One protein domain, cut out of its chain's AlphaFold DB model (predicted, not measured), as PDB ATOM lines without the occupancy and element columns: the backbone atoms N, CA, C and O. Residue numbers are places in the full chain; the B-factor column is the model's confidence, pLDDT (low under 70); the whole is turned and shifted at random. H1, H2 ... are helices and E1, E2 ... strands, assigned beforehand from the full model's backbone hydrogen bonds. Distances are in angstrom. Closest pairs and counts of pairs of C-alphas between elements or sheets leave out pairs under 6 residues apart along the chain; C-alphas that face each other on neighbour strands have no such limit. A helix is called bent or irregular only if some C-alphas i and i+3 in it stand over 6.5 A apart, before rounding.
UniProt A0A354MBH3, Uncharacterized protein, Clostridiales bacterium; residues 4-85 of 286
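This is residues 4 to 85 of the 286 residues of an uncharacterized protein of Clostridiales bacterium (UniProt A0A354MBH3). A twisted four-stranded sheet, made of two hairpins side by side, forms the core, with the helix H3 over one face; two short helices, H1 and H2, only graze the sheet and are apart from H3. The printed part has 82 residues with three named helices and four named strands, in the order H1, H2, E1, E2, H3, E3, E4 along the chain. The sheet's order is E2, E1, E4, E3, antiparallel throughout, and the class is mixed, helices and strands. The whole is compact, with a radius of gyration of the C-alphas of 11.9 A and a rounded outline of 32 by 29 by 21 A.

Begin in the sheet at C-alpha 29, at (188.633, 124.279, 178.847), where E1, residues 29 to 33, starts its 13.8 A. E2 is residues 38 to 41. Look next at E3, residues 69 to 74, 15.7 A long, and at E4, residues 77 to 82, which runs 16.7 A to C-alpha 82 at (182.337, 122.867, 178.987). H3 is residues 50 to 57, 10.6 A long. H2, residues 16 to 23, measures 12.2 A and is irregular, but only just: C-alphas 17 and 20 are 6.6 A apart. H1, residues 4 to 8, begins at C-alpha 4, at (191.688, 116.057, 181.386).

Start with the inner strands E1 and E4, antiparallel at 156 degrees, where N 32 and O 78 are 2.8 A apart, within hydrogen-bond range. The hairpin of E3 and E4 has N 72 and O 79 within hydrogen-bond range at 2.8 A. In the hairpin of E1 and E2, look for N 31 and O 40, 2.8 A apart and within that range. From edge strand E2 to edge strand E3 the strands' lines turn by 67 degrees. H3 is on the sheet at a height of 9.2 A; it is only just over E4, on which 3 of its C-alphas fall, and runs along the strands, at 21 degrees to E4 on the local plane. H1 only grazes the sheet; its closest C-alphas to E3 are those of Leu 7 and Leu 72, 7.9 A. H2 only grazes it too; its closest C-alphas to E2 are those of Lys 23 and Asn 41, 6.1 A. Every O i to N i+4 pair is within hydrogen-bond range in H1 and H3, and 2 of 4 are in H2.

The farthest C-alphas, those of Arg 17 and Tyr 66, are 33.1 A apart. The printed part has no cut. The link from H3 to E3, 11 residues, is long; in it, residues 64 to 65 pair antiparallel with residues 69 to 70 of E3. Look for low confidence at residues 4 to 18, under 70; the mean pLDDT of the printed part is 78.0.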
ATOM      1  N   GLU A   4     192.970 116.233 180.706       58.47
ATOM      2  CA  GLU A   4     191.688 116.057 181.386       58.47
ATOM      3  C   GLU A   4     191.822 115.335 182.735       58.47
ATOM      4  O   GLU A   4     191.312 115.814 183.744       58.47
ATOM      5  N   SER A   5     192.588 114.240 182.798       63.72
ATOM      6  CA  SER A   5     192.836 113.513 184.051       63.72
ATOM      7  C   SER A   5     193.574 114.382 185.074       63.72
ATOM      8  O   SER A   5     193.253 114.361 186.256       63.72
ATOM      9  N   ASN A   6     194.535 115.195 184.622       68.56
ATOM     10  CA  ASN A   6     195.255 116.136 185.485       68.56
ATOM     11  C   ASN A   6     194.327 117.215 186.070       68.56
ATOM     12  O   ASN A   6     194.484 117.596 187.227       68.56
ATOM     13  N   LEU A   7     193.332 117.676 185.307       66.31
ATOM     14  CA  LEU A   7     192.320 118.616 185.797       66.31
ATOM     15  C   LEU A   7     191.380 117.978 186.818       66.31
ATOM     16  O   LEU A   7     191.155 118.557 187.878       66.31
ATOM     17  N   GLN A   8     190.889 116.770 186.540       62.50
ATOM     18  CA  GLN A   8     190.017 116.032 187.458       62.50
ATOM     19  C   GLN A   8     190.714 115.713 188.788       62.50
ATOM     20  O   GLN A   8     190.095 115.777 189.848       62.50
ATOM     21  N   LEU A   9     192.021 115.445 188.747       66.12
ATOM     22  CA  LEU A   9     192.846 115.205 189.932       66.12
ATOM     23  C   LEU A   9     193.322 116.499 190.622       66.12
ATOM     24  O   LEU A   9     194.020 116.421 191.628       66.12
ATOM     25  N   LYS A  10     192.952 117.686 190.111       63.53
ATOM     26  CA  LYS A  10     193.416 119.012 190.581       63.53
ATOM     27  C   LYS A  10     194.940 119.196 190.522       63.53
ATOM     28  O   LYS A  10     195.510 120.021 191.233       63.53
ATOM     29  N   LEU A  11     195.606 118.459 189.640       65.38
ATOM     30  CA  LEU A  11     197.048 118.480 189.422       65.38
ATOM     31  C   LEU A  11     197.364 119.248 188.135       65.38
ATOM     32  O   LEU A  11     197.773 118.653 187.142       65.38
ATOM     33  N   ILE A  12     197.179 120.574 188.112       63.25
ATOM     34  CA  ILE A  12     197.677 121.370 186.978       63.25
ATOM     35  C   ILE A  12     199.186 121.575 187.154       63.25
ATOM     36  O   ILE A  12     199.597 122.236 188.112       63.25
ATOM     37  N   PRO A  13     200.039 121.057 186.249       60.06
ATOM     38  CA  PRO A  13     201.478 121.230 186.377       60.06
ATOM     39  C   PRO A  13     201.852 122.705 186.191       60.06
ATOM     40  O   PRO A  13     201.599 123.284 185.133       60.06
ATOM     41  N   ASN A  14     202.513 123.306 187.184       58.34
ATOM     42  CA  ASN A  14     203.074 124.661 187.098       58.34
ATOM     43  C   ASN A  14     204.378 124.664 186.275       58.34
ATOM     44  O   ASN A  14     205.456 124.983 186.773       58.34
ATOM     45  N   ASN A  15     204.308 124.203 185.024       61.56
ATOM     46  CA  ASN A  15     205.454 124.119 184.126       61.56
ATOM     47  C   ASN A  15     205.184 124.927 182.854       61.56
ATOM     48  O   ASN A  15     204.225 124.673 182.127       61.56
ATOM     49  N   ILE A  16     206.080 125.865 182.545       59.56
ATOM     50  CA  ILE A  16     206.027 126.749 181.369       59.56
ATOM     51  C   ILE A  16     205.890 125.951 180.058       59.56
ATOM     52  O   ILE A  16     205.228 126.397 179.118       59.56
ATOM     53  N   ARG A  17     206.434 124.725 180.004       63.84
ATOM     54  CA  ARG A  17     206.327 123.821 178.845       63.84
ATOM     55  C   ARG A  17     204.897 123.327 178.577       63.84
ATOM     56  O   ARG A  17     204.627 122.852 177.478       63.84
ATOM     57  N   TYR A  18     203.972 123.475 179.529       69.62
ATOM     58  CA  TYR A  18     202.582 123.011 179.437       69.62
ATOM     59  C   TYR A  18     201.648 123.989 178.704       69.62
ATOM     60  O   TYR A  18     200.566 123.614 178.254       69.62
ATOM     61  N   LYS A  19     202.082 125.239 178.497       72.44
ATOM     62  CA  LYS A  19     201.281 126.275 177.824       72.44
ATOM     63  C   LYS A  19     200.959 125.926 176.366       72.44
ATOM     64  O   LYS A  19     199.847 126.165 175.909       72.44
ATOM     65  N   ARG A  20     201.925 125.363 175.633       75.25
ATOM     66  CA  ARG A  20     201.765 124.954 174.226       75.25
ATOM     67  C   ARG A  20     200.815 123.753 174.056       75.25
ATOM     68  O   ARG A  20     199.889 123.882 173.263       75.25
ATOM     69  N   PRO A  21     200.973 122.627 174.783       75.19
ATOM     70  CA  PRO A  21     200.041 121.503 174.671       75.19
ATOM     71  C   PRO A  21     198.630 121.833 175.180       75.19
ATOM     72  O   PRO A  21     197.672 121.328 174.609       75.19
ATOM     73  N   PHE A  22     198.478 122.713 176.178       76.06
ATOM     74  CA  PHE A  22     197.158 123.182 176.622       76.06
ATOM     75  C   PHE A  22     196.426 123.958 175.516       76.06
ATOM     76  O   PHE A  22     195.298 123.626 175.169       76.06
ATOM     77  N   LYS A  23     197.094 124.940 174.892       78.81
ATOM     78  CA  LYS A  23     196.512 125.740 173.798       78.81
ATOM     79  C   LYS A  23     196.165 124.925 172.551       78.81
ATOM     80  O   LYS A  23     195.246 125.293 171.835       78.81
ATOM     81  N   ASN A  24     196.894 123.841 172.295       80.38
ATOM     82  CA  ASN A  24     196.671 122.974 171.137       80.38
ATOM     83  C   ASN A  24     195.711 121.808 171.434       80.38
ATOM     84  O   ASN A  24     195.539 120.933 170.591       80.38
ATOM     85  N   SER A  25     195.131 121.750 172.634       78.81
ATOM     86  CA  SER A  25     194.186 120.703 173.009       78.81
ATOM     87  C   SER A  25     192.801 120.981 172.428       78.81
ATOM     88  O   SER A  25     192.316 122.106 172.522       78.81
ATOM     89  N   ASN A  26     192.139 119.940 171.916       78.50
ATOM     90  CA  ASN A  26     190.745 119.992 171.450       78.50
ATOM     91  C   ASN A  26     189.723 119.935 172.598       78.50
ATOM     92  O   ASN A  26     188.531 119.789 172.357       78.50
ATOM     93  N   LEU A  27     190.175 119.980 173.851       80.31
ATOM     94  CA  LEU A  27     189.268 120.048 174.986       80.31
ATOM     95  C   LEU A  27     188.582 121.414 175.018       80.31
ATOM     96  O   LEU A  27     189.148 122.408 174.573       80.31
ATOM     97  N   ASN A  28     187.394 121.472 175.603       83.50
ATOM     98  CA  ASN A  28     186.689 122.717 175.869       83.50
ATOM     99  C   ASN A  28     187.049 123.147 177.300       83.50
ATOM    100  O   ASN A  28     186.300 122.836 178.227       83.50
ATOM    101  N   ILE A  29     188.209 123.796 177.514       83.62
ATOM    102  CA  ILE A  29     188.633 124.279 178.847       83.62
ATOM    103  C   ILE A  29     189.202 125.707 178.794       83.62
ATOM    104  O   ILE A  29     190.083 126.019 177.995       83.62
ATOM    105  N   ALA A  30     188.785 126.548 179.738       85.38
ATOM    106  CA  ALA A  30     189.315 127.890 179.959       85.38
ATOM    107  C   ALA A  30     189.878 128.060 181.379       85.38
ATOM    108  O   ALA A  30     189.404 127.431 182.321       85.38
ATOM    109  N   ILE A  31     190.880 128.925 181.545       84.50
ATOM    110  CA  ILE A  31     191.458 129.296 182.843       84.50
ATOM    111  C   ILE A  31     191.191 130.777 183.104       84.50
ATOM    112  O   ILE A  31     191.553 131.629 182.289       84.50
ATOM    113  N   ILE A  32     190.607 131.066 184.264       84.31
ATOM    114  CA  ILE A  32     190.261 132.404 184.746       84.31
ATOM    115  C   ILE A  32     191.032 132.702 186.040       84.31
ATOM    116  O   ILE A  32     191.283 131.807 186.848       84.31
ATOM    117  N   SER A  33     191.421 133.959 186.239       83.31
ATOM    118  CA  SER A  33     192.015 134.457 187.480       83.31
ATOM    119  C   SER A  33     190.999 134.532 188.629       83.31
ATOM    120  O   SER A  33     189.784 134.492 188.434       83.31
ATOM    121  N   ASN A  34     191.490 134.759 189.848       80.06
ATOM    122  CA  ASN A  34     190.630 135.090 190.991       80.06
ATOM    123  C   ASN A  34     189.874 136.426 190.832       80.06
ATOM    124  O   ASN A  34     188.877 136.635 191.512       80.06
ATOM    125  N   SER A  35     190.331 137.330 189.956       76.50
ATOM    126  CA  SER A  35     189.647 138.595 189.637       76.50
ATOM    127  C   SER A  35     188.582 138.448 188.538       76.50
ATOM    128  O   SER A  35     187.929 139.427 188.175       76.50
ATOM    129  N   GLY A  36     188.385 137.236 188.005       72.75
ATOM    130  CA  GLY A  36     187.469 136.987 186.893       72.75
ATOM    131  C   GLY A  36     188.049 137.354 185.522       72.75
ATOM    132  O   GLY A  36     187.296 137.477 184.560       72.75
ATOM    133  N   GLU A  37     189.367 137.549 185.417       81.25
ATOM    134  CA  GLU A  37     190.053 137.853 184.160       81.25
ATOM    135  C   GLU A  37     190.470 136.584 183.421       81.25
ATOM    136  O   GLU A  37     190.920 135.599 184.010       81.25
ATOM    137  N   PHE A  38     190.355 136.615 182.099       79.25
ATOM    138  CA  PHE A  38     190.684 135.485 181.246       79.25
ATOM    139  C   PHE A  38     192.206 135.298 181.115       79.25
ATOM    140  O   PHE A  38     192.896 136.185 180.617       79.25
ATOM    141  N   ILE A  39     192.737 134.130 181.505       80.31
ATOM    142  CA  ILE A  39     194.182 133.842 181.468       80.31
ATOM    143  C   ILE A  39     194.560 132.985 180.247       80.31
ATOM    144  O   ILE A  39     195.482 133.332 179.502       80.31
ATOM    145  N   LEU A  40     193.887 131.846 180.026       79.25
ATOM    146  CA  LEU A  40     194.223 130.891 178.953       79.25
ATOM    147  C   LEU A  40     192.988 130.145 178.421       79.25
ATOM    148  O   LEU A  40     192.091 129.820 179.186       79.25
ATOM    149  N   ASN A  41     192.996 129.806 177.124       79.88
ATOM    150  CA  ASN A  41     192.027 128.905 176.479       79.88
ATOM    151  C   ASN A  41     192.742 127.728 175.814       79.88
ATOM    152  O   ASN A  41     193.900 127.863 175.394       79.88
ATOM    153  N   THR A  42     192.030 126.618 175.682       81.00
ATOM    154  CA  THR A  42     192.349 125.539 174.742       81.00
ATOM    155  C   THR A  42     192.024 125.956 173.297       81.00
ATOM    156  O   THR A  42     191.622 127.097 173.046       81.00
ATOM    157  N   LEU A  43     192.241 125.065 172.320       79.00
ATOM    158  CA  LEU A  43     191.999 125.354 170.900       79.00
ATOM    159  C   LEU A  43     190.526 125.711 170.658       79.00
ATOM    160  O   LEU A  43     190.218 126.669 169.945       79.00
ATOM    161  N   ASN A  44     189.633 124.970 171.316       76.81
ATOM    162  CA  ASN A  44     188.205 125.226 171.313       76.81
ATOM    163  C   ASN A  44     187.889 126.318 172.330       76.81
ATOM    164  O   ASN A  44     187.749 126.068 173.528       76.81
ATOM    165  N   LYS A  45     187.799 127.553 171.837       76.31
ATOM    166  CA  LYS A  45     187.466 128.694 172.681       76.31
ATOM    167  C   LYS A  45     186.068 128.526 173.266       76.31
ATOM    168  O   LYS A  45     185.087 128.533 172.530       76.31
ATOM    169  N   ILE A  46     185.979 128.433 174.588       81.56
ATOM    170  CA  ILE A  46     184.690 128.454 175.281       81.56
ATOM    171  C   ILE A  46     184.244 129.891 175.538       81.56
ATOM    172  O   ILE A  46     185.009 130.694 176.074       81.56
ATOM    173  N   GLU A  47     182.980 130.170 175.241       81.38
ATOM    174  CA  GLU A  47     182.257 131.321 175.778       81.38
ATOM    175  C   GLU A  47     181.709 130.983 177.165       81.38
ATOM    176  O   GLU A  47     180.977 130.004 177.342       81.38
ATOM    177  N   ILE A  48     182.111 131.770 178.160       81.12
ATOM    178  CA  ILE A  48     181.800 131.530 179.570       81.12
ATOM    179  C   ILE A  48     180.660 132.477 179.959       81.12
ATOM    180  O   ILE A  48     180.814 133.688 179.782       81.12
ATOM    181  N   PRO A  49     179.529 131.963 180.478       85.62
ATOM    182  CA  PRO A  49     178.416 132.792 180.921       85.62
ATOM    183  C   PRO A  49     178.832 133.833 181.964       85.62
ATOM    184  O   PRO A  49     179.639 133.550 182.853       85.62
ATOM    185  N   VAL A  50     178.232 135.024 181.882       83.62
ATOM    186  CA  VAL A  50     178.532 136.163 182.768       83.62
ATOM    187  C   VAL A  50     178.316 135.807 184.241       83.62
ATOM    188  O   VAL A  50     179.157 136.146 185.066       83.62
ATOM    189  N   GLU A  51     177.276 135.029 184.553       85.19
ATOM    190  CA  GLU A  51     176.968 134.565 185.916       85.19
ATOM    191  C   GLU A  51     178.136 133.796 186.559       85.19
ATOM    192  O   GLU A  51     178.451 134.008 187.725       85.19
ATOM    193  N   ILE A  52     178.853 132.959 185.795       85.69
ATOM    194  CA  ILE A  52     180.002 132.209 186.327       85.69
ATOM    195  C   ILE A  52     181.153 133.167 186.669       85.69
ATOM    196  O   ILE A  52     181.848 132.990 187.668       85.69
ATOM    197  N   ILE A  53     181.358 134.203 185.852       83.00
ATOM    198  CA  ILE A  53     182.397 135.217 186.076       83.00
ATOM    199  C   ILE A  53     182.044 136.084 187.292       83.00
ATOM    200  O   ILE A  53     182.925 136.409 188.091       83.00
ATOM    201  N   GLU A  54     180.774 136.451 187.445       85.31
ATOM    202  CA  GLU A  54     180.268 137.202 188.596       85.31
ATOM    203  C   GLU A  54     180.402 136.406 189.896       85.31
ATOM    204  O   GLU A  54     180.924 136.934 190.880       85.31
ATOM    205  N   ASP A  55     180.059 135.118 189.884       86.69
ATOM    206  CA  ASP A  55     180.216 134.235 191.042       86.69
ATOM    207  C   ASP A  55     181.691 134.023 191.425       86.69
ATOM    208  O   ASP A  55     182.028 133.975 192.614       86.69
ATOM    209  N   ILE A  56     182.600 133.951 190.442       84.94
ATOM    210  CA  ILE A  56     184.052 133.910 190.681       84.94
ATOM    211  C   ILE A  56     184.524 135.204 191.358       84.94
ATOM    212  O   ILE A  56     185.254 135.137 192.348       84.94
ATOM    213  N   LYS A  57     184.076 136.372 190.877       84.12
ATOM    214  CA  LYS A  57     184.402 137.682 191.472       84.12
ATOM    215  C   LYS A  57     183.834 137.837 192.882       84.12
ATOM    216  O   LYS A  57     184.496 138.402 193.748       84.12
ATOM    217  N   ALA A  58     182.640 137.300 193.127       84.25
ATOM    218  CA  ALA A  58     182.009 137.243 194.444       84.25
ATOM    219  C   ALA A  58     182.608 136.155 195.360       84.25
ATOM    220  O   ALA A  58     182.175 136.009 196.506       84.25
ATOM    221  N   ASN A  59     183.602 135.401 194.871       79.00
ATOM    222  CA  ASN A  59     184.277 134.305 195.559       79.00
ATOM    223  C   ASN A  59     183.315 133.202 196.051       79.00
ATOM    224  O   ASN A  59     183.545 132.579 197.090       79.00
ATOM    225  N   LYS A  60     182.223 132.973 195.307       84.00
ATOM    226  CA  LYS A  60     181.200 131.946 195.564       84.00
ATOM    227  C   LYS A  60     180.845 131.119 194.307       84.00
ATOM    228  O   LYS A  60     179.658 130.918 194.049       84.00
ATOM    229  N   PRO A  61     181.817 130.618 193.518       84.25
ATOM    230  CA  PRO A  61     181.494 129.776 192.373       84.25
ATOM    231  C   PRO A  61     180.897 128.435 192.814       84.25
ATOM    232  O   PRO A  61     181.361 127.821 193.777       84.25
ATOM    233  N   LYS A  62     179.881 127.965 192.089       85.62
ATOM    234  CA  LYS A  62     179.351 126.601 192.195       85.62
ATOM    235  C   LYS A  62     180.250 125.647 191.412       85.62
ATOM    236  O   LYS A  62     180.821 126.019 190.392       85.62
ATOM    237  N   ASP A  63     180.326 124.392 191.838       82.69
ATOM    238  CA  ASP A  63     181.142 123.395 191.133       82.69
ATOM    239  C   ASP A  63     180.571 123.040 189.745       82.69
ATOM    240  O   ASP A  63     181.328 122.715 188.832       82.69
ATOM    241  N   ASN A  64     179.247 123.130 189.560       84.00
ATOM    242  CA  ASN A  64     178.563 122.839 188.297       84.00
ATOM    243  C   ASN A  64     177.492 123.895 187.978       84.00
ATOM    244  O   ASN A  64     176.708 124.271 188.851       84.00
ATOM    245  N   TYR A  65     177.412 124.297 186.709       81.12
ATOM    246  CA  TYR A  65     176.419 125.226 186.170       81.12
ATOM    247  C   TYR A  65     175.738 124.634 184.936       81.12
ATOM    248  O   TYR A  65     176.406 124.140 184.025       81.12
ATOM    249  N   TYR A  66     174.404 124.725 184.889       77.38
ATOM    250  CA  TYR A  66     173.570 124.357 183.732       77.38
ATOM    251  C   TYR A  66     173.778 122.929 183.188       77.38
ATOM    252  O   TYR A  66     173.456 122.665 182.035       77.38
ATOM    253  N   ASP A  67     174.373 122.030 183.982       74.31
ATOM    254  CA  ASP A  67     174.901 120.711 183.586       74.31
ATOM    255  C   ASP A  67     175.962 120.727 182.459       74.31
ATOM    256  O   ASP A  67     176.574 119.699 182.159       74.31
ATOM    257  N   GLU A  68     176.262 121.896 181.897       81.94
ATOM    258  CA  GLU A  68     177.204 122.115 180.799       81.94
ATOM    259  C   GLU A  68     178.580 122.534 181.291       81.94
ATOM    260  O   GLU A  68     179.577 122.093 180.731       81.94
ATOM    261  N   PHE A  69     178.655 123.353 182.337       84.06
ATOM    262  CA  PHE A  69     179.908 123.937 182.797       84.06
ATOM    263  C   PHE A  69     180.307 123.365 184.151       84.06
ATOM    264  O   PHE A  69     179.516 123.350 185.090       84.06
ATOM    265  N   GLN A  70     181.557 122.931 184.254       84.69
ATOM    266  CA  GLN A  70     182.174 122.512 185.504       84.69
ATOM    267  C   GLN A  70     183.268 123.507 185.875       84.69
ATOM    268  O   GLN A  70     184.143 123.794 185.056       84.69
ATOM    269  N   VAL A  71     183.235 124.008 187.108       84.75
ATOM    270  CA  VAL A  71     184.230 124.942 187.638       84.75
ATOM    271  C   VAL A  71     185.092 124.216 188.659       84.75
ATOM    272  O   VAL A  71     184.604 123.641 189.625       84.75
ATOM    273  N   LEU A  72     186.403 124.239 188.444       83.94
ATOM    274  CA  LEU A  72     187.390 123.618 189.315       83.94
ATOM    275  C   LEU A  72     188.345 124.684 189.834       83.94
ATOM    276  O   LEU A  72     188.994 125.390 189.064       83.94
ATOM    277  N   ARG A  73     188.463 124.788 191.156       81.19
ATOM    278  CA  ARG A  73     189.426 125.695 191.785       81.19
ATOM    279  C   ARG A  73     190.852 125.182 191.600       81.19
ATOM    280  O   ARG A  73     191.137 124.018 191.886       81.19
ATOM    281  N   ILE A  74     191.741 126.067 191.164       78.81
ATOM    282  CA  ILE A  74     193.162 125.793 190.930       78.81
ATOM    283  C   ILE A  74     194.016 126.806 191.701       78.81
ATOM    284  O   ILE A  74     193.506 127.780 192.260       78.81
ATOM    285  N   THR A  75     195.331 126.599 191.746       74.62
ATOM    286  CA  THR A  75     196.247 127.560 192.370       74.62
ATOM    287  C   THR A  75     196.139 128.913 191.660       74.62
ATOM    288  O   THR A  75     196.437 129.018 190.474       74.62
ATOM    289  N   ASN A  76     195.711 129.946 192.393       73.50
ATOM    290  CA  ASN A  76     195.519 131.325 191.919       73.50
ATOM    291  C   ASN A  76     194.467 131.530 190.805       73.50
ATOM    292  O   ASN A  76     194.540 132.521 190.074       73.50
ATOM    293  N   GLY A  77     193.469 130.650 190.688       83.56
ATOM    294  CA  GLY A  77     192.373 130.854 189.742       83.56
ATOM    295  C   GLY A  77     191.367 129.711 189.683       83.56
ATOM    296  O   GLY A  77     191.264 128.885 190.593       83.56
ATOM    297  N   TYR A  78     190.659 129.643 188.559       83.75
ATOM    298  CA  TYR A  78     189.645 128.637 188.263       83.75
ATOM    299  C   TYR A  78     189.844 128.067 186.857       83.75
ATOM    300  O   TYR A  78     190.151 128.798 185.918       83.75
ATOM    301  N   ALA A  79     189.657 126.759 186.708       83.69
ATOM    302  CA  ALA A  79     189.536 126.087 185.423       83.69
ATOM    303  C   ALA A  79     188.057 125.788 185.156       83.69
ATOM    304  O   ALA A  79     187.382 125.207 186.002       83.69
ATOM    305  N   ILE A  80     187.561 126.181 183.989       85.44
ATOM    306  CA  ILE A  80     186.174 125.986 183.567       85.44
ATOM    307  C   ILE A  80     186.169 125.037 182.380       85.44
ATOM    308  O   ILE A  80     186.775 125.335 181.354       85.44
ATOM    309  N   SER A  81     185.487 123.905 182.520       85.00
ATOM    310  CA  SER A  81     185.298 122.915 181.459       85.00
ATOM    311  C   SER A  81     183.863 122.967 180.944       85.00
ATOM    312  O   SER A  81     182.938 123.021 181.755       85.00
ATOM    313  N   LYS A  82     183.666 122.934 179.620       85.75
ATOM    314  CA  LYS A  82     182.337 122.867 178.987       85.75
ATOM    315  C   LYS A  82     182.106 121.489 178.369       85.75
ATOM    316  O   LYS A  82     182.826 121.072 177.465       85.75
ATOM    317  N   ARG A  83     181.065 120.795 178.823       82.81
ATOM    318  CA  ARG A  83     180.606 119.509 178.289       82.81
ATOM    319  C   ARG A  83     179.652 119.726 177.119       82.81
ATOM    320  O   ARG A  83     178.763 120.572 177.175       82.81
ATOM    321  N   GLU A  84     179.806 118.925 176.072       77.81
ATOM    322  CA  GLU A  84     178.871 118.891 174.945       77.81
ATOM    323  C   GLU A  84     177.663 118.019 175.303       77.81
ATOM    324  O   GLU A  84     177.745 116.793 175.289       77.81
ATOM    325  N   ILE A  85     176.534 118.643 175.653       79.19
ATOM    326  CA  ILE A  85     175.309 117.918 176.047       79.19
ATOM    327  C   ILE A  85     174.157 118.067 175.047       79.19
ATOM    328  O   ILE A  85     173.073 117.535 175.278       79.19
TER     329      ILE A  85